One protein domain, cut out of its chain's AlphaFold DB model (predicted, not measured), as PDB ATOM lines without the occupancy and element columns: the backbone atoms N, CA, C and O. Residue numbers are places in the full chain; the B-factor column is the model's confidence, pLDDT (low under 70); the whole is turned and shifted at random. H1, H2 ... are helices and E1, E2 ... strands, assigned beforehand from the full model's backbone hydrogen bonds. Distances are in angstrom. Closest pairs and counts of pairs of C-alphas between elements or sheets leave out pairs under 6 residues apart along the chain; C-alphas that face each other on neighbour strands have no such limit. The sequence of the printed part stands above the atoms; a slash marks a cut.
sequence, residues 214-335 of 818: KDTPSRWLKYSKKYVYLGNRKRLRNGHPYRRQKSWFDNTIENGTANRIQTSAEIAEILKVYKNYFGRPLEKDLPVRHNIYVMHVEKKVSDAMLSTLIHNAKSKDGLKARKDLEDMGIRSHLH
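What this domain is: This is residues 214 to 335 of the 818 residues of the protein "En/Spm transposon protein-like" of Arabidopsis thaliana (UniProt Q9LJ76). With little regular structure, this is a loose, open arrangement of long links round a small hairpin, E1 and E2, near the middle, with four scattered helices that touch no other helix. H2 lies far out, and residues 275 to 282 and 291 to 302 stick out. The 122 printed residues, mostly helix in class with 46 in named elements, run E1, E2, H1, H2, H3, H4; the radius of gyration of the C-alphas is 18.5 A, the spans 52 by 36 by 28 A.

How they stand to each other: E1, residues 218 to 221, and E2, residues 226 to 229, form an antiparallel hairpin at 146 degrees; N 221 and O 226 are 2.8 A apart, within hydrogen-bond range. H4, residues 319 to 327, comes closest to E1 at the C-alphas of Leu 221 and Asp 324, 6.0 A. H3, residues 294 to 309, is apart from E1 and E2. In H2, residues 264 to 272, H3 and H4 every O i to N i+4 pair is within range; H1, residues 241 to 244, is too short for one.

Where its parts are: E1, 9.6 A long, begins at C-alpha 218 (-80.487, 23.928, 48.213). E2 measures 10.1 A, H1 5.8 A, H2 12.0 A, H3 22.1 A; H4, 12.5 A, ends at C-alpha 327 (-82.379, 25.288, 62.926).

The domain as a whole: The farthest C-alphas, Tyr 277 and His 333, are 52.8 A apart. The printed part has no cut; the links E2 to H1, H1 to H2 and H2 to H3 are long. Confidence is low for 31 residues, among them 273 to 297.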
ATOM      1  N   LYS A 214     -79.911  21.158  37.759       76.00
ATOM      2  CA  LYS A 214     -80.139  20.028  38.670       76.00
ATOM      3  C   LYS A 214     -79.208  20.059  39.886       76.00
ATOM      4  O   LYS A 214     -79.675  19.815  40.996       76.00
ATOM      5  N   ASP A 215     -77.965  20.495  39.692       77.69
ATOM      6  CA  ASP A 215     -76.888  20.532  40.690       77.69
ATOM      7  C   ASP A 215     -76.995  21.722  41.663       77.69
ATOM      8  O   ASP A 215     -76.007  22.115  42.282       77.69
ATOM      9  N   THR A 216     -78.157  22.378  41.765       83.19
ATOM     10  CA  THR A 216     -78.330  23.550  42.637       83.19
ATOM     11  C   THR A 216     -78.290  23.130  44.117       83.19
ATOM     12  O   THR A 216     -79.247  22.507  44.590       83.19
ATOM     13  N   PRO A 217     -77.254  23.511  44.896       84.25
ATOM     14  CA  PRO A 217     -77.214  23.231  46.329       84.25
ATOM     15  C   PRO A 217     -78.326  24.014  47.037       84.25
ATOM     16  O   PRO A 217     -78.304  25.245  47.075       84.25
ATOM     17  N   SER A 218     -79.311  23.311  47.597       88.25
ATOM     18  CA  SER A 218     -80.487  23.928  48.213       88.25
ATOM     19  C   SER A 218     -80.862  23.282  49.546       88.25
ATOM     20  O   SER A 218     -80.910  22.060  49.667       88.25
ATOM     21  N   ARG A 219     -81.168  24.116  50.547       89.06
ATOM     22  CA  ARG A 219     -81.764  23.713  51.833       89.06
ATOM     23  C   ARG A 219     -83.166  24.306  51.933       89.06
ATOM     24  O   ARG A 219     -83.399  25.430  51.488       89.06
ATOM     25  N   TRP A 220     -84.101  23.552  52.503       92.06
ATOM     26  CA  TRP A 220     -85.395  24.089  52.923       92.06
ATOM     27  C   TRP A 220     -85.262  24.693  54.323       92.06
ATOM     28  O   TRP A 220     -84.738  24.044  55.225       92.06
ATOM     29  N   LEU A 221     -85.730  25.926  54.486       91.06
ATOM     30  CA  LEU A 221     -85.830  26.620  55.762       91.06
ATOM     31  C   LEU A 221     -87.199  26.356  56.389       91.06
ATOM     32  O   LEU A 221     -88.239  26.636  55.780       91.06
ATOM     33  N   LYS A 222     -87.177  25.799  57.598       92.06
ATOM     34  CA  LYS A 222     -88.330  25.265  58.330       92.06
ATOM     35  C   LYS A 222     -89.321  26.358  58.737       92.06
ATOM     36  O   LYS A 222     -90.523  26.192  58.533       92.06
ATOM     37  N   TYR A 223     -88.831  27.487  59.247       91.56
ATOM     38  CA  TYR A 223     -89.644  28.572  59.803       91.56
ATOM     39  C   TYR A 223     -90.012  29.619  58.742       91.56
ATOM     40  O   TYR A 223     -91.162  30.061  58.681       91.56
ATOM     41  N   SER A 224     -89.091  29.966  57.836       88.31
ATOM     42  CA  SER A 224     -89.383  30.836  56.683       88.31
ATOM     43  C   SER A 224     -90.167  30.151  55.558       88.31
ATOM     44  O   SER A 224     -90.614  30.852  54.645       88.31
ATOM     45  N   LYS A 225     -90.317  28.816  55.599       90.88
ATOM     46  CA  LYS A 225     -91.003  27.971  54.598       90.88
ATOM     47  C   LYS A 225     -90.527  28.263  53.158       90.88
ATOM     48  O   LYS A 225     -91.331  28.532  52.264       90.88
ATOM     49  N   LYS A 226     -89.202  28.275  52.942       89.12
ATOM     50  CA  LYS A 226     -88.538  28.676  51.678       89.12
ATOM     51  C   LYS A 226     -87.306  27.828  51.368       89.12
ATOM     52  O   LYS A 226     -86.624  27.373  52.275       89.12
ATOM     53  N   TYR A 227     -86.964  27.700  50.086       89.62
ATOM     54  CA  TYR A 227     -85.643  27.213  49.675       89.62
ATOM     55  C   TYR A 227     -84.614  28.345  49.709       89.62
ATOM     56  O   TYR A 227     -84.872  29.428  49.181       89.62
ATOM     57  N   VAL A 228     -83.440  28.068  50.275       87.62
ATOM     58  CA  VAL A 228     -82.231  28.895  50.150       87.62
ATOM     59  C   VAL A 228     -81.149  28.133  49.399       87.62
ATOM     60  O   VAL A 228     -81.057  26.909  49.499       87.62
ATOM     61  N   TYR A 229     -80.327  28.867  48.650       85.69
ATOM     62  CA  TYR A 229     -79.239  28.307  47.854       85.69
ATOM     63  C   TYR A 229     -77.912  28.538  48.578       85.69
ATOM     64  O   TYR A 229     -77.488  29.681  48.761       85.69
ATOM     65  N   LEU A 230     -77.289  27.449  49.021       82.44
ATOM     66  CA  LEU A 230     -76.027  27.450  49.769       82.44
ATOM     67  C   LEU A 230     -74.869  27.172  48.791       82.44
ATOM     68  O   LEU A 230     -75.023  27.414  47.596       82.44
ATOM     69  N   GLY A 231     -73.691  26.726  49.240       80.69
ATOM     70  CA  GLY A 231     -72.631  26.291  48.311       80.69
ATOM     71  C   GLY A 231     -72.064  27.381  47.376       80.69
ATOM     72  O   GLY A 231     -71.504  27.068  46.322       80.69
ATOM     73  N   ASN A 232     -72.253  28.662  47.714       80.81
ATOM     74  CA  ASN A 232     -71.877  29.801  46.868       80.81
ATOM     75  C   ASN A 232     -70.417  30.255  47.062       80.81
ATOM     76  O   ASN A 232     -69.866  30.932  46.190       80.81
ATOM     77  N   ARG A 233     -69.755  29.880  48.166       86.62
ATOM     78  CA  ARG A 233     -68.354  30.246  48.455       86.62
ATOM     79  C   ARG A 233     -67.372  29.551  47.500       86.62
ATOM     80  O   ARG A 233     -66.292  30.090  47.268       86.62
ATOM     81  N   LYS A 234     -67.770  28.455  46.840       84.50
ATOM     82  CA  LYS A 234     -67.087  27.833  45.683       84.50
ATOM     83  C   LYS A 234     -66.837  28.795  44.507       84.50
ATOM     84  O   LYS A 234     -65.988  28.505  43.665       84.50
ATOM     85  N   ARG A 235     -67.539  29.939  44.438       82.88
ATOM     86  CA  ARG A 235     -67.304  31.016  43.448       82.88
ATOM     87  C   ARG A 235     -66.155  31.963  43.835       82.88
ATOM     88  O   ARG A 235     -65.650  32.685  42.983       82.88
ATOM     89  N   LEU A 236     -65.729  31.965  45.099       85.06
ATOM     90  CA  LEU A 236     -64.580  32.738  45.586       85.06
ATOM     91  C   LEU A 236     -63.268  32.019  45.222       85.06
ATOM     92  O   LEU A 236     -63.257  30.799  45.044       85.06
ATOM     93  N   ARG A 237     -62.137  32.739  45.172       84.75
ATOM     94  CA  ARG A 237     -60.802  32.133  44.948       84.75
ATOM     95  C   ARG A 237     -60.522  31.021  45.972       84.75
ATOM     96  O   ARG A 237     -60.905  31.160  47.130       84.75
ATOM     97  N   ASN A 238     -59.824  29.950  45.584       84.81
ATOM     98  CA  ASN A 238     -59.647  28.748  46.425       84.81
ATOM     99  C   ASN A 238     -59.060  29.030  47.825       84.81
ATOM    100  O   ASN A 238     -59.459  28.389  48.790       84.81
ATOM    101  N   GLY A 239     -58.169  30.017  47.961       84.56
ATOM    102  CA  GLY A 239     -57.595  30.410  49.255       84.56
ATOM    103  C   GLY A 239     -58.496  31.271  50.158       84.56
ATOM    104  O   GLY A 239     -58.143  31.489  51.316       84.56
ATOM    105  N   HIS A 240     -59.635  31.772  49.660       89.62
ATOM    106  CA  HIS A 240     -60.430  32.815  50.317       89.62
ATOM    107  C   HIS A 240     -60.967  32.376  51.698       89.62
ATOM    108  O   HIS A 240     -61.640  31.342  51.765       89.62
ATOM    109  N   PRO A 241     -60.759  33.150  52.789       88.31
ATOM    110  CA  PRO A 241     -61.072  32.722  54.159       88.31
ATOM    111  C   PRO A 241     -62.491  32.178  54.364       88.31
ATOM    112  O   PRO A 241     -62.658  31.131  54.989       88.31
ATOM    113  N   TYR A 242     -63.502  32.820  53.766       86.81
ATOM    114  CA  TYR A 242     -64.916  32.450  53.948       86.81
ATOM    115  C   TYR A 242     -65.220  30.981  53.603       86.81
ATOM    116  O   TYR A 242     -66.073  30.368  54.245       86.81
ATOM    117  N   ARG A 243     -64.490  30.378  52.647       87.88
ATOM    118  CA  ARG A 243     -64.632  28.952  52.283       87.88
ATOM    119  C   ARG A 243     -64.420  28.007  53.473       87.88
ATOM    120  O   ARG A 243     -64.996  26.926  53.479       87.88
ATOM    121  N   ARG A 244     -63.620  28.412  54.469       88.31
ATOM    122  CA  ARG A 244     -63.284  27.633  55.676       88.31
ATOM    123  C   ARG A 244     -64.108  28.006  56.915       88.31
ATOM    124  O   ARG A 244     -64.142  27.237  57.870       88.31
ATOM    125  N   GLN A 245     -64.799  29.146  56.914       86.00
ATOM    126  CA  GLN A 245     -65.617  29.606  58.043       86.00
ATOM    127  C   GLN A 245     -66.968  28.880  58.091       86.00
ATOM    128  O   GLN A 245     -67.991  29.404  57.655       86.00
ATOM    129  N   LYS A 246     -66.983  27.652  58.611       85.94
ATOM    130  CA  LYS A 246     -68.188  26.811  58.644       85.94
ATOM    131  C   LYS A 246     -69.378  27.449  59.393       85.94
ATOM    132  O   LYS A 246     -70.474  27.539  58.839       85.94
ATOM    133  N   SER A 247     -69.139  27.995  60.587       80.44
ATOM    134  CA  SER A 247     -70.153  28.543  61.513       80.44
ATOM    135  C   SER A 247     -70.848  29.833  61.055       80.44
ATOM    136  O   SER A 247     -71.779  30.305  61.709       80.44
ATOM    137  N   TRP A 248     -70.403  30.421  59.943       81.25
ATOM    138  CA  TRP A 248     -70.921  31.678  59.399       81.25
ATOM    139  C   TRP A 248     -71.975  31.499  58.293       81.25
ATOM    140  O   TRP A 248     -72.618  32.490  57.930       81.25
ATOM    141  N   PHE A 249     -72.135  30.282  57.752       84.12
ATOM    142  CA  PHE A 249     -72.906  30.025  56.525       84.12
ATOM    143  C   PHE A 249     -73.834  28.803  56.608       84.12
ATOM    144  O   PHE A 249     -75.041  28.958  56.473       84.12
ATOM    145  N   ASP A 250     -73.287  27.597  56.780       85.81
ATOM    146  CA  ASP A 250     -74.048  26.335  56.683       85.81
ATOM    147  C   ASP A 250     -73.393  25.155  57.430       85.81
ATOM    148  O   ASP A 250     -73.739  23.999  57.203       85.81
ATOM    149  N   ASN A 251     -72.418  25.440  58.298       87.25
ATOM    150  CA  ASN A 251     -71.564  24.467  58.981       87.25
ATOM    151  C   ASN A 251     -70.707  23.552  58.074       87.25
ATOM    152  O   ASN A 251     -70.006  22.679  58.585       87.25
ATOM    153  N   THR A 252     -70.614  23.833  56.766       86.88
ATOM    154  CA  THR A 252     -69.709  23.141  55.828       86.88
ATOM    155  C   THR A 252     -68.458  23.961  55.463       86.88
ATOM    156  O   THR A 252     -68.414  25.192  55.603       86.88
ATOM    157  N   ILE A 253     -67.433  23.264  54.957       85.88
ATOM    158  CA  ILE A 253     -66.244  23.844  54.313       85.88
ATOM    159  C   ILE A 253     -66.372  23.660  52.797       85.88
ATOM    160  O   ILE A 253     -66.511  22.546  52.297       85.88
ATOM    161  N   GLU A 254     -66.293  24.757  52.045       86.94
ATOM    162  CA  GLU A 254     -66.504  24.752  50.596       86.94
ATOM    163  C   GLU A 254     -65.194  24.586  49.816       86.94
ATOM    164  O   GLU A 254     -64.574  25.550  49.353       86.94
ATOM    165  N   ASN A 255     -64.803  23.324  49.644       79.44
ATOM    166  CA  ASN A 255     -63.714  22.894  48.768       79.44
ATOM    167  C   ASN A 255     -64.171  22.772  47.296       79.44
ATOM    168  O   ASN A 255     -65.362  22.650  47.003       79.44
ATOM    169  N   GLY A 256     -63.214  22.808  46.362       80.44
ATOM    170  CA  GLY A 256     -63.462  22.723  44.914       80.44
ATOM    171  C   GLY A 256     -63.867  24.048  44.247       80.44
ATOM    172  O   GLY A 256     -63.902  25.107  44.879       80.44
ATOM    173  N   THR A 257     -64.150  24.004  42.948       76.44
ATOM    174  CA  THR A 257     -64.591  25.153  42.135       76.44
ATOM    175  C   THR A 257     -66.103  25.138  41.920       76.44
ATOM    176  O   THR A 257     -66.729  24.082  41.969       76.44
ATOM    177  N   ALA A 258     -66.707  26.297  41.656       74.88
ATOM    178  CA  ALA A 258     -68.083  26.351  41.162       74.88
ATOM    179  C   ALA A 258     -68.178  25.771  39.737       74.88
ATOM    180  O   ALA A 258     -67.248  25.935  38.944       74.88
ATOM    181  N   ASN A 259     -69.304  25.127  39.407       71.12
ATOM    182  CA  ASN A 259     -69.551  24.578  38.070       71.12
ATOM    183  C   ASN A 259     -69.444  25.690  37.010       71.12
ATOM    184  O   ASN A 259     -69.945  26.802  37.209       71.12
ATOM    185  N   ARG A 260     -68.797  25.389  35.875       72.06
ATOM    186  CA  ARG A 260     -68.661  26.331  34.755       72.06
ATOM    187  C   ARG A 260     -70.047  26.723  34.233       72.06
ATOM    188  O   ARG A 260     -70.953  25.893  34.166       72.06
ATOM    189  N   ILE A 261     -70.204  27.974  33.800       71.88
ATOM    190  CA  ILE A 261     -71.356  28.351  32.974       71.88
ATOM    191  C   ILE A 261     -71.254  27.559  31.662       71.88
ATOM    192  O   ILE A 261     -70.261  27.697  30.947       71.88
ATOM    193  N   GLN A 262     -72.249  26.718  31.362       68.06
ATOM    194  CA  GLN A 262     -72.300  25.998  30.086       68.06
ATOM    195  C   GLN A 262     -72.319  26.993  28.922       68.06
ATOM    196  O   GLN A 262     -73.018  28.008  28.953       68.06
ATOM    197  N   THR A 263     -71.541  26.686  27.896       66.38
ATOM    198  CA  THR A 263     -71.496  27.415  26.633       66.38
ATOM    199  C   THR A 263     -72.776  27.192  25.831       66.38
ATOM    200  O   THR A 263     -73.459  26.177  25.970       66.38
ATOM    201  N   SER A 264     -73.074  28.116  24.918       61.22
ATOM    202  CA  SER A 264     -74.219  27.994  24.007       61.22
ATOM    203  C   SER A 264     -74.164  26.731  23.135       61.22
ATOM    204  O   SER A 264     -75.213  26.258  22.722       61.22
ATOM    205  N   ALA A 265     -72.973  26.173  22.878       66.81
ATOM    206  CA  ALA A 265     -72.809  24.910  22.159       66.81
ATOM    207  C   ALA A 265     -73.245  23.704  23.008       66.81
ATOM    208  O   ALA A 265     -74.056  22.909  22.550       66.81
ATOM    209  N   GLU A 266     -72.788  23.607  24.262       72.25
ATOM    210  CA  GLU A 266     -73.214  22.545  25.192       72.25
ATOM    211  C   GLU A 266     -74.733  22.588  25.441       72.25
ATOM    212  O   GLU A 266     -75.389  21.551  25.470       72.25
ATOM    213  N   ILE A 267     -75.310  23.790  25.569       70.50
ATOM    214  CA  ILE A 267     -76.762  23.975  25.731       70.50
ATOM    215  C   ILE A 267     -77.508  23.582  24.448       70.50
ATOM    216  O   ILE A 267     -78.533  22.909  24.529       70.50
ATOM    217  N   ALA A 268     -77.005  23.963  23.268       67.12
ATOM    218  CA  ALA A 268     -77.610  23.575  21.996       67.12
ATOM    219  C   ALA A 268     -77.581  22.054  21.778       67.12
ATOM    220  O   ALA A 268     -78.553  21.510  21.265       67.12
ATOM    221  N   GLU A 269     -76.522  21.358  22.202       76.44
ATOM    222  CA  GLU A 269     -76.446  19.895  22.091       76.44
ATOM    223  C   GLU A 269     -77.478  19.197  22.988       76.44
ATOM    224  O   GLU A 269     -78.180  18.299  22.533       76.44
ATOM    225  N   ILE A 270     -77.654  19.680  24.224       71.38
ATOM    226  CA  ILE A 270     -78.716  19.215  25.136       71.38
ATOM    227  C   ILE A 270     -80.111  19.469  24.533       71.38
ATOM    228  O   ILE A 270     -80.999  18.628  24.652       71.38
ATOM    229  N   LEU A 271     -80.312  20.611  23.866       69.38
ATOM    230  CA  LEU A 271     -81.598  20.976  23.265       69.38
ATOM    231  C   LEU A 271     -81.892  20.296  21.918       69.38
ATOM    232  O   LEU A 271     -83.064  20.164  21.584       69.38
ATOM    233  N   LYS A 272     -80.894  19.823  21.157       71.12
ATOM    234  CA  LYS A 272     -81.118  19.082  19.892       71.12
ATOM    235  C   LYS A 272     -81.984  17.836  20.076       71.12
ATOM    236  O   LYS A 272     -82.753  17.490  19.185       71.12
ATOM    237  N   VAL A 273     -81.841  17.161  21.217       68.00
ATOM    238  CA  VAL A 273     -82.616  15.958  21.565       68.00
ATOM    239  C   VAL A 273     -84.025  16.329  22.061       68.00
ATOM    240  O   VAL A 273     -84.938  15.505  22.025       68.00
ATOM    241  N   TYR A 274     -84.237  17.578  22.489       66.88
ATOM    242  CA  TYR A 274     -85.498  18.024  23.070       66.88
ATOM    243  C   TYR A 274     -86.561  18.338  22.005       66.88
ATOM    244  O   TYR A 274     -86.614  19.428  21.433       66.88
ATOM    245  N   LYS A 275     -87.471  17.385  21.778       62.12
ATOM    246  CA  LYS A 275     -88.680  17.598  20.971       62.12
ATOM    247  C   LYS A 275     -89.676  18.478  21.738       62.12
ATOM    248  O   LYS A 275     -90.328  18.017  22.673       62.12
ATOM    249  N   ASN A 276     -89.823  19.739  21.329       60.91
ATOM    250  CA  ASN A 276     -90.803  20.649  21.925       60.91
ATOM    251  C   ASN A 276     -92.232  20.334  21.444       60.91
ATOM    252  O   ASN A 276     -92.619  20.700  20.333       60.91
ATOM    253  N   TYR A 277     -93.031  19.684  22.291       61.12
ATOM    254  CA  TYR A 277     -94.445  19.407  22.027       61.12
ATOM    255  C   TYR A 277     -95.324  20.553  22.540       61.12
ATOM    256  O   TYR A 277     -95.683  20.587  23.718       61.12
ATOM    257  N   PHE A 278     -95.670  21.480  21.642       59.34
ATOM    258  CA  PHE A 278     -96.382  22.716  21.983       59.34
ATOM    259  C   PHE A 278     -97.635  22.493  22.849       59.34
ATOM    260  O   PHE A 278     -98.488  21.657  22.542       59.34
ATOM    261  N   GLY A 279     -97.756  23.268  23.926       54.97
ATOM    262  CA  GLY A 279     -98.879  23.241  24.863       54.97
ATOM    263  C   GLY A 279     -98.941  22.028  25.800       54.97
ATOM    264  O   GLY A 279     -99.881  21.941  26.593       54.97
ATOM    265  N   ARG A 280     -97.974  21.099  25.753       57.81
ATOM    266  CA  ARG A 280     -97.829  20.051  26.780       57.81
ATOM    267  C   ARG A 280     -97.059  20.586  27.998       57.81
ATOM    268  O   ARG A 280     -96.287  21.535  27.876       57.81
ATOM    269  N   PRO A 281     -97.228  19.993  29.196       50.69
ATOM    270  CA  PRO A 281     -96.380  20.327  30.332       50.69
ATOM    271  C   PRO A 281     -94.916  20.033  29.994       50.69
ATOM    272  O   PRO A 281     -94.576  18.891  29.688       50.69
ATOM    273  N   LEU A 282     -94.059  21.054  30.074       54.19
ATOM    274  CA  LEU A 282     -92.616  20.879  29.930       54.19
ATOM    275  C   LEU A 282     -92.119  19.837  30.936       54.19
ATOM    276  O   LEU A 282     -92.550  19.820  32.097       54.19
ATOM    277  N   GLU A 283     -91.199  18.981  30.493       52.97
ATOM    278  CA  GLU A 283     -90.563  18.017  31.380       52.97
ATOM    279  C   GLU A 283     -89.910  18.732  32.555       52.97
ATOM    280  O   GLU A 283     -89.369  19.834  32.435       52.97
ATOM    281  N   LYS A 284     -89.944  18.080  33.720       50.47
ATOM    282  CA  LYS A 284     -89.529  18.712  34.971       50.47
ATOM    283  C   LYS A 284     -88.066  19.157  34.953       50.47
ATOM    284  O   LYS A 284     -87.711  19.936  35.820       50.47
ATOM    285  N   ASP A 285     -87.219  18.717  34.033       53.00
ATOM    286  CA  ASP A 285     -85.770  18.682  34.244       53.00
ATOM    287  C   ASP A 285     -84.915  19.498  33.256       53.00
ATOM    288  O   ASP A 285     -83.695  19.329  33.217       53.00
ATOM    289  N   LEU A 286     -85.532  20.436  32.525       52.28
ATOM    290  CA  LEU A 286     -84.877  21.330  31.559       52.28
ATOM    291  C   LEU A 286     -83.845  22.301  32.198       52.28
ATOM    292  O   LEU A 286     -84.225  23.165  32.994       52.28
ATOM    293  N   PRO A 287     -82.550  22.247  31.810       52.56
ATOM    294  CA  PRO A 287     -81.484  23.084  32.368       52.56
ATOM    295  C   PRO A 287     -81.127  24.286  31.462       52.56
ATOM    296  O   PRO A 287     -79.953  24.604  31.267       52.56
ATOM    297  N   VAL A 288     -82.125  24.938  30.855       46.56
ATOM    298  CA  VAL A 288     -81.895  25.995  29.850       46.56
ATOM    299  C   VAL A 288     -81.407  27.304  30.490       46.56
ATOM    300  O   VAL A 288     -81.788  27.633  31.616       46.56
ATOM    301  N   ARG A 289     -80.567  28.070  29.776       55.28
ATOM    302  CA  ARG A 289     -79.939  29.310  30.269       55.28
ATOM    303  C   ARG A 289     -80.078  30.447  29.255       55.28
ATOM    304  O   ARG A 289     -79.667  30.286  28.112       55.28
ATOM    305  N   HIS A 290     -80.567  31.604  29.699       56.94
ATOM    306  CA  HIS A 290     -80.675  32.828  28.894       56.94
ATOM    307  C   HIS A 290     -80.317  34.073  29.720       56.94
ATOM    308  O   HIS A 290     -80.094  33.986  30.931       56.94
ATOM    309  N   ASN A 291     -80.247  35.227  29.051       53.50
ATOM    310  CA  ASN A 291     -79.836  36.499  29.642       53.50
ATOM    311  C   ASN A 291     -80.797  36.942  30.758       53.50
ATOM    312  O   ASN A 291     -81.987  37.160  30.530       53.50
ATOM    313  N   ILE A 292     -80.251  37.112  31.963       57.81
ATOM    314  CA  ILE A 292     -80.951  37.679  33.120       57.81
ATOM    315  C   ILE A 292     -80.959  39.205  32.982       57.81
ATOM    316  O   ILE A 292     -79.926  39.797  32.666       57.81
ATOM    317  N   TYR A 293     -82.077  39.867  33.288       56.69
ATOM    318  CA  TYR A 293     -82.113  41.326  33.427       56.69
ATOM    319  C   TYR A 293     -81.404  41.775  34.721       56.69
ATOM    320  O   TYR A 293     -82.023  41.955  35.773       56.69
ATOM    321  N   VAL A 294     -80.075  41.912  34.635       58.00
ATOM    322  CA  VAL A 294     -79.154  42.111  35.770       58.00
ATOM    323  C   VAL A 294     -79.572  43.275  36.672       58.00
ATOM    324  O   VAL A 294     -79.723  43.062  37.872       58.00
ATOM    325  N   MET A 295     -79.880  44.452  36.113       59.91
ATOM    326  CA  MET A 295     -80.214  45.659  36.891       59.91
ATOM    327  C   MET A 295     -81.396  45.470  37.859       59.91
ATOM    328  O   MET A 295     -81.430  46.062  38.935       59.91
ATOM    329  N   HIS A 296     -82.377  44.629  37.515       62.53
ATOM    330  CA  HIS A 296     -83.531  44.337  38.377       62.53
ATOM    331  C   HIS A 296     -83.199  43.329  39.476       62.53
ATOM    332  O   HIS A 296     -83.758  43.407  40.568       62.53
ATOM    333  N   VAL A 297     -82.261  42.412  39.222       68.25
ATOM    334  CA  VAL A 297     -81.707  41.528  40.257       68.25
ATOM    335  C   VAL A 297     -80.835  42.335  41.217       68.25
ATOM    336  O   VAL A 297     -81.036  42.248  42.424       68.25
ATOM    337  N   GLU A 298     -79.940  43.178  40.700       70.12
ATOM    338  CA  GLU A 298     -79.095  44.073  41.496       70.12
ATOM    339  C   GLU A 298     -79.924  45.053  42.327       70.12
ATOM    340  O   GLU A 298     -79.654  45.210  43.518       70.12
ATOM    341  N   LYS A 299     -80.986  45.642  41.758       74.38
ATOM    342  CA  LYS A 299     -81.928  46.471  42.516       74.38
ATOM    343  C   LYS A 299     -82.644  45.670  43.606       74.38
ATOM    344  O   LYS A 299     -82.599  46.074  44.761       74.38
ATOM    345  N   LYS A 300     -83.250  44.517  43.286       75.81
ATOM    346  CA  LYS A 300     -83.937  43.665  44.282       75.81
ATOM    347  C   LYS A 300     -82.999  43.203  45.409       75.81
ATOM    348  O   LYS A 300     -83.445  43.084  46.549       75.81
ATOM    349  N   VAL A 301     -81.718  42.958  45.116       76.81
ATOM    350  CA  VAL A 301     -80.689  42.631  46.118       76.81
ATOM    351  C   VAL A 301     -80.322  43.862  46.947       76.81
ATOM    352  O   VAL A 301     -80.351  43.784  48.174       76.81
ATOM    353  N   SER A 302     -80.055  45.003  46.310       75.94
ATOM    354  CA  SER A 302     -79.688  46.257  46.983       75.94
ATOM    355  C   SER A 302     -80.805  46.767  47.896       75.94
ATOM    356  O   SER A 302     -80.547  47.051  49.061       75.94
ATOM    357  N   ASP A 303     -82.054  46.782  47.421       75.06
ATOM    358  CA  ASP A 303     -83.243  47.148  48.201       75.06
ATOM    359  C   ASP A 303     -83.401  46.239  49.439       75.06
ATOM    360  O   ASP A 303     -83.757  46.710  50.524       75.06
ATOM    361  N   ALA A 304     -83.112  44.937  49.308       78.25
ATOM    362  CA  ALA A 304     -83.194  43.973  50.407       78.25
ATOM    363  C   ALA A 304     -82.031  44.098  51.407       78.25
ATOM    364  O   ALA A 304     -82.258  43.985  52.616       78.25
ATOM    365  N   MET A 305     -80.809  44.358  50.932       75.19
ATOM    366  CA  MET A 305     -79.647  44.632  51.783       75.19
ATOM    367  C   MET A 305     -79.844  45.937  52.554       75.19
ATOM    368  O   MET A 305     -79.752  45.933  53.776       75.19
ATOM    369  N   LEU A 306     -80.220  47.021  51.868       74.50
ATOM    370  CA  LEU A 306     -80.507  48.324  52.466       74.50
ATOM    371  C   LEU A 306     -81.630  48.235  53.509       74.50
ATOM    372  O   LEU A 306     -81.483  48.738  54.619       74.50
ATOM    373  N   SER A 307     -82.722  47.525  53.200       73.62
ATOM    374  CA  SER A 307     -83.834  47.343  54.146       73.62
ATOM    375  C   SER A 307     -83.458  46.533  55.387       73.62
ATOM    376  O   SER A 307     -84.048  46.737  56.445       73.62
ATOM    377  N   THR A 308     -82.479  45.630  55.268       74.62
ATOM    378  CA  THR A 308     -81.964  44.839  56.395       74.62
ATOM    379  C   THR A 308     -80.964  45.651  57.222       74.62
ATOM    380  O   THR A 308     -81.079  45.673  58.437       74.62
ATOM    381  N   LEU A 309     -80.056  46.399  56.581       70.12
ATOM    382  CA  LEU A 309     -79.095  47.293  57.249       70.12
ATOM    383  C   LEU A 309     -79.774  48.438  58.020       70.12
ATOM    384  O   LEU A 309     -79.281  48.850  59.062       70.12
ATOM    385  N   ILE A 310     -80.908  48.937  57.519       74.19
ATOM    386  CA  ILE A 310     -81.724  49.977  58.172       74.19
ATOM    387  C   ILE A 310     -82.749  49.361  59.156       74.19
ATOM    388  O   ILE A 310     -83.452  50.089  59.848       74.19
ATOM    389  N   HIS A 311     -82.849  48.024  59.243       70.62
ATOM    390  CA  HIS A 311     -83.826  47.300  60.074       70.62
ATOM    391  C   HIS A 311     -85.281  47.797  59.910       70.62
ATOM    392  O   HIS A 311     -86.050  47.875  60.867       70.62
ATOM    393  N   ASN A 312     -85.679  48.141  58.680       77.44
ATOM    394  CA  ASN A 312     -87.031  48.630  58.394       77.44
ATOM    395  C   ASN A 312     -88.025  47.474  58.142       77.44
ATOM    396  O   ASN A 312     -87.638  46.313  58.021       77.44
ATOM    397  N   ALA A 313     -89.318  47.782  57.987       70.56
ATOM    398  CA  ALA A 313     -90.383  46.786  57.784       70.56
ATOM    399  C   ALA A 313     -90.235  45.889  56.525       70.56
ATOM    400  O   ALA A 313     -90.974  44.918  56.363       70.56
ATOM    401  N   LYS A 314     -89.288  46.182  55.621       75.44
ATOM    402  CA  LYS A 314     -88.920  45.355  54.456       75.44
ATOM    403  C   LYS A 314     -87.632  44.545  54.679       75.44
ATOM    404  O   LYS A 314     -87.147  43.928  53.726       75.44
ATOM    405  N   SER A 315     -87.082  44.520  55.895       77.19
ATOM    406  CA  SER A 315     -85.924  43.715  56.309       77.19
ATOM    407  C   SER A 315     -86.054  42.230  55.923       77.19
ATOM    408  O   SER A 315     -87.136  41.716  55.602       77.19
ATOM    409  N   LYS A 316     -84.917  41.532  55.880       80.31
ATOM    410  CA  LYS A 316     -84.841  40.068  55.761       80.31
ATOM    411  C   LYS A 316     -84.354  39.391  57.047       80.31
ATOM    412  O   LYS A 316     -84.572  38.192  57.185       80.31
ATOM    413  N   ASP A 317     -83.799  40.151  57.992       81.69
ATOM    414  CA  ASP A 317     -83.722  39.754  59.402       81.69
ATOM    415  C   ASP A 317     -85.083  39.993  60.079       81.69
ATOM    416  O   ASP A 317     -85.709  41.038  59.883       81.69
ATOM    417  N   GLY A 318     -85.543  39.001  60.836       84.31
ATOM    418  CA  GLY A 318     -86.846  38.939  61.497       84.31
ATOM    419  C   GLY A 318     -87.103  37.540  62.070       84.31
ATOM    420  O   GLY A 318     -86.398  36.590  61.728       84.31
ATOM    421  N   LEU A 319     -88.121  37.391  62.928       83.88
ATOM    422  CA  LEU A 319     -88.315  36.216  63.799       83.88
ATOM    423  C   LEU A 319     -88.163  34.853  63.093       83.88
ATOM    424  O   LEU A 319     -87.449  33.979  63.579       83.88
ATOM    425  N   LYS A 320     -88.789  34.680  61.921       88.12
ATOM    426  CA  LYS A 320     -88.725  33.426  61.144       88.12
ATOM    427  C   LYS A 320     -87.303  33.130  60.643       88.12
ATOM    428  O   LYS A 320     -86.862  31.994  60.754       88.12
ATOM    429  N   ALA A 321     -86.561  34.145  60.195       87.12
ATOM    430  CA  ALA A 321     -85.168  33.989  59.774       87.12
ATOM    431  C   ALA A 321     -84.231  33.676  60.955       87.12
ATOM    432  O   ALA A 321     -83.319  32.872  60.804       87.12
ATOM    433  N   ARG A 322     -84.479  34.246  62.142       88.94
ATOM    434  CA  ARG A 322     -83.696  33.944  63.355       88.94
ATOM    435  C   ARG A 322     -83.904  32.508  63.844       88.94
ATOM    436  O   ARG A 322     -82.923  31.818  64.101       88.94
ATOM    437  N   LYS A 323     -85.147  32.010  63.834       88.81
ATOM    438  CA  LYS A 323     -85.455  30.590  64.103       88.81
ATOM    439  C   LYS A 323     -84.886  29.640  63.034       88.81
ATOM    440  O   LYS A 323     -84.552  28.502  63.339       88.81
ATOM    441  N   ASP A 324     -84.702  30.099  61.793       90.56
ATOM    442  CA  ASP A 324     -83.974  29.331  60.771       90.56
ATOM    443  C   ASP A 324     -82.445  29.321  60.985       90.56
ATOM    444  O   ASP A 324     -81.805  28.318  60.682       90.56
ATOM    445  N   LEU A 325     -81.837  30.386  61.530       89.44
ATOM    446  CA  LEU A 325     -80.419  30.371  61.940       89.44
ATOM    447  C   LEU A 325     -80.179  29.391  63.103       89.44
ATOM    448  O   LEU A 325     -79.138  28.728  63.149       89.44
ATOM    449  N   GLU A 326     -81.166  29.276  63.992       90.31
ATOM    450  CA  GLU A 326     -81.240  28.314  65.097       90.31
ATOM    451  C   GLU A 326     -81.313  26.867  64.568       90.31
ATOM    452  O   GLU A 326     -80.429  26.063  64.857       90.31
ATOM    453  N   ASP A 327     -82.255  26.571  63.658       91.12
ATOM    454  CA  ASP A 327     -82.379  25.288  62.926       91.12
ATOM    455  C   ASP A 327     -81.122  24.912  62.113       91.12
ATOM    456  O   ASP A 327     -80.801  23.737  61.908       91.12
ATOM    457  N   MET A 328     -80.383  25.911  61.624       88.12
ATOM    458  CA  MET A 328     -79.116  25.715  60.914       88.12
ATOM    459  C   MET A 328     -77.903  25.550  61.843       88.12
ATOM    460  O   MET A 328     -76.831  25.174  61.357       88.12
ATOM    461  N   GLY A 329     -78.036  25.814  63.148       88.44
ATOM    462  CA  GLY A 329     -76.931  25.760  64.106       88.44
ATOM    463  C   GLY A 329     -75.808  26.759  63.798       88.44
ATOM    464  O   GLY A 329     -74.637  26.454  64.022       88.44
ATOM    465  N   ILE A 330     -76.133  27.925  63.228       87.25
ATOM    466  CA  ILE A 330     -75.162  28.982  62.890       87.25
ATOM    467  C   ILE A 330     -75.526  30.307  63.557       87.25
ATOM    468  O   ILE A 330     -76.700  30.584  63.775       87.25
ATOM    469  N   ARG A 331     -74.526  31.161  63.819       82.81
ATOM    470  CA  ARG A 331     -74.715  32.529  64.347       82.81
ATOM    471  C   ARG A 331     -75.614  32.586  65.596       82.81
ATOM    472  O   ARG A 331     -76.624  33.280  65.595       82.81
ATOM    473  N   SER A 332     -75.220  31.894  66.665       83.06
ATOM    474  CA  SER A 332     -75.969  31.838  67.936       83.06
ATOM    475  C   SER A 332     -76.335  33.206  68.523       83.06
ATOM    476  O   SER A 332     -77.431  33.376  69.040       83.06
ATOM    477  N   HIS A 333     -75.485  34.218  68.335       82.12
ATOM    478  CA  HIS A 333     -75.760  35.616  68.701       82.12
ATOM    479  C   HIS A 333     -76.903  36.292  67.901       82.12
ATOM    480  O   HIS A 333     -77.151  37.480  68.090       82.12
ATOM    481  N   LEU A 334     -77.562  35.580  66.976       83.25
ATOM    482  CA  LEU A 334     -78.752  36.010  66.226       83.25
ATOM    483  C   LEU A 334     -79.954  35.060  66.412       83.25
ATOM    484  O   LEU A 334     -80.942  35.199  65.691       83.25
ATOM    485  N   HIS A 335     -79.877  34.074  67.313       87.19
ATOM    486  CA  HIS A 335     -80.993  33.158  67.606       87.19
ATOM    487  C   HIS A 335     -82.133  33.884  68.336       87.19
ATOM    488  O   HIS A 335     -82.024  35.072  68.659       87.19
TER     489      HIS A 335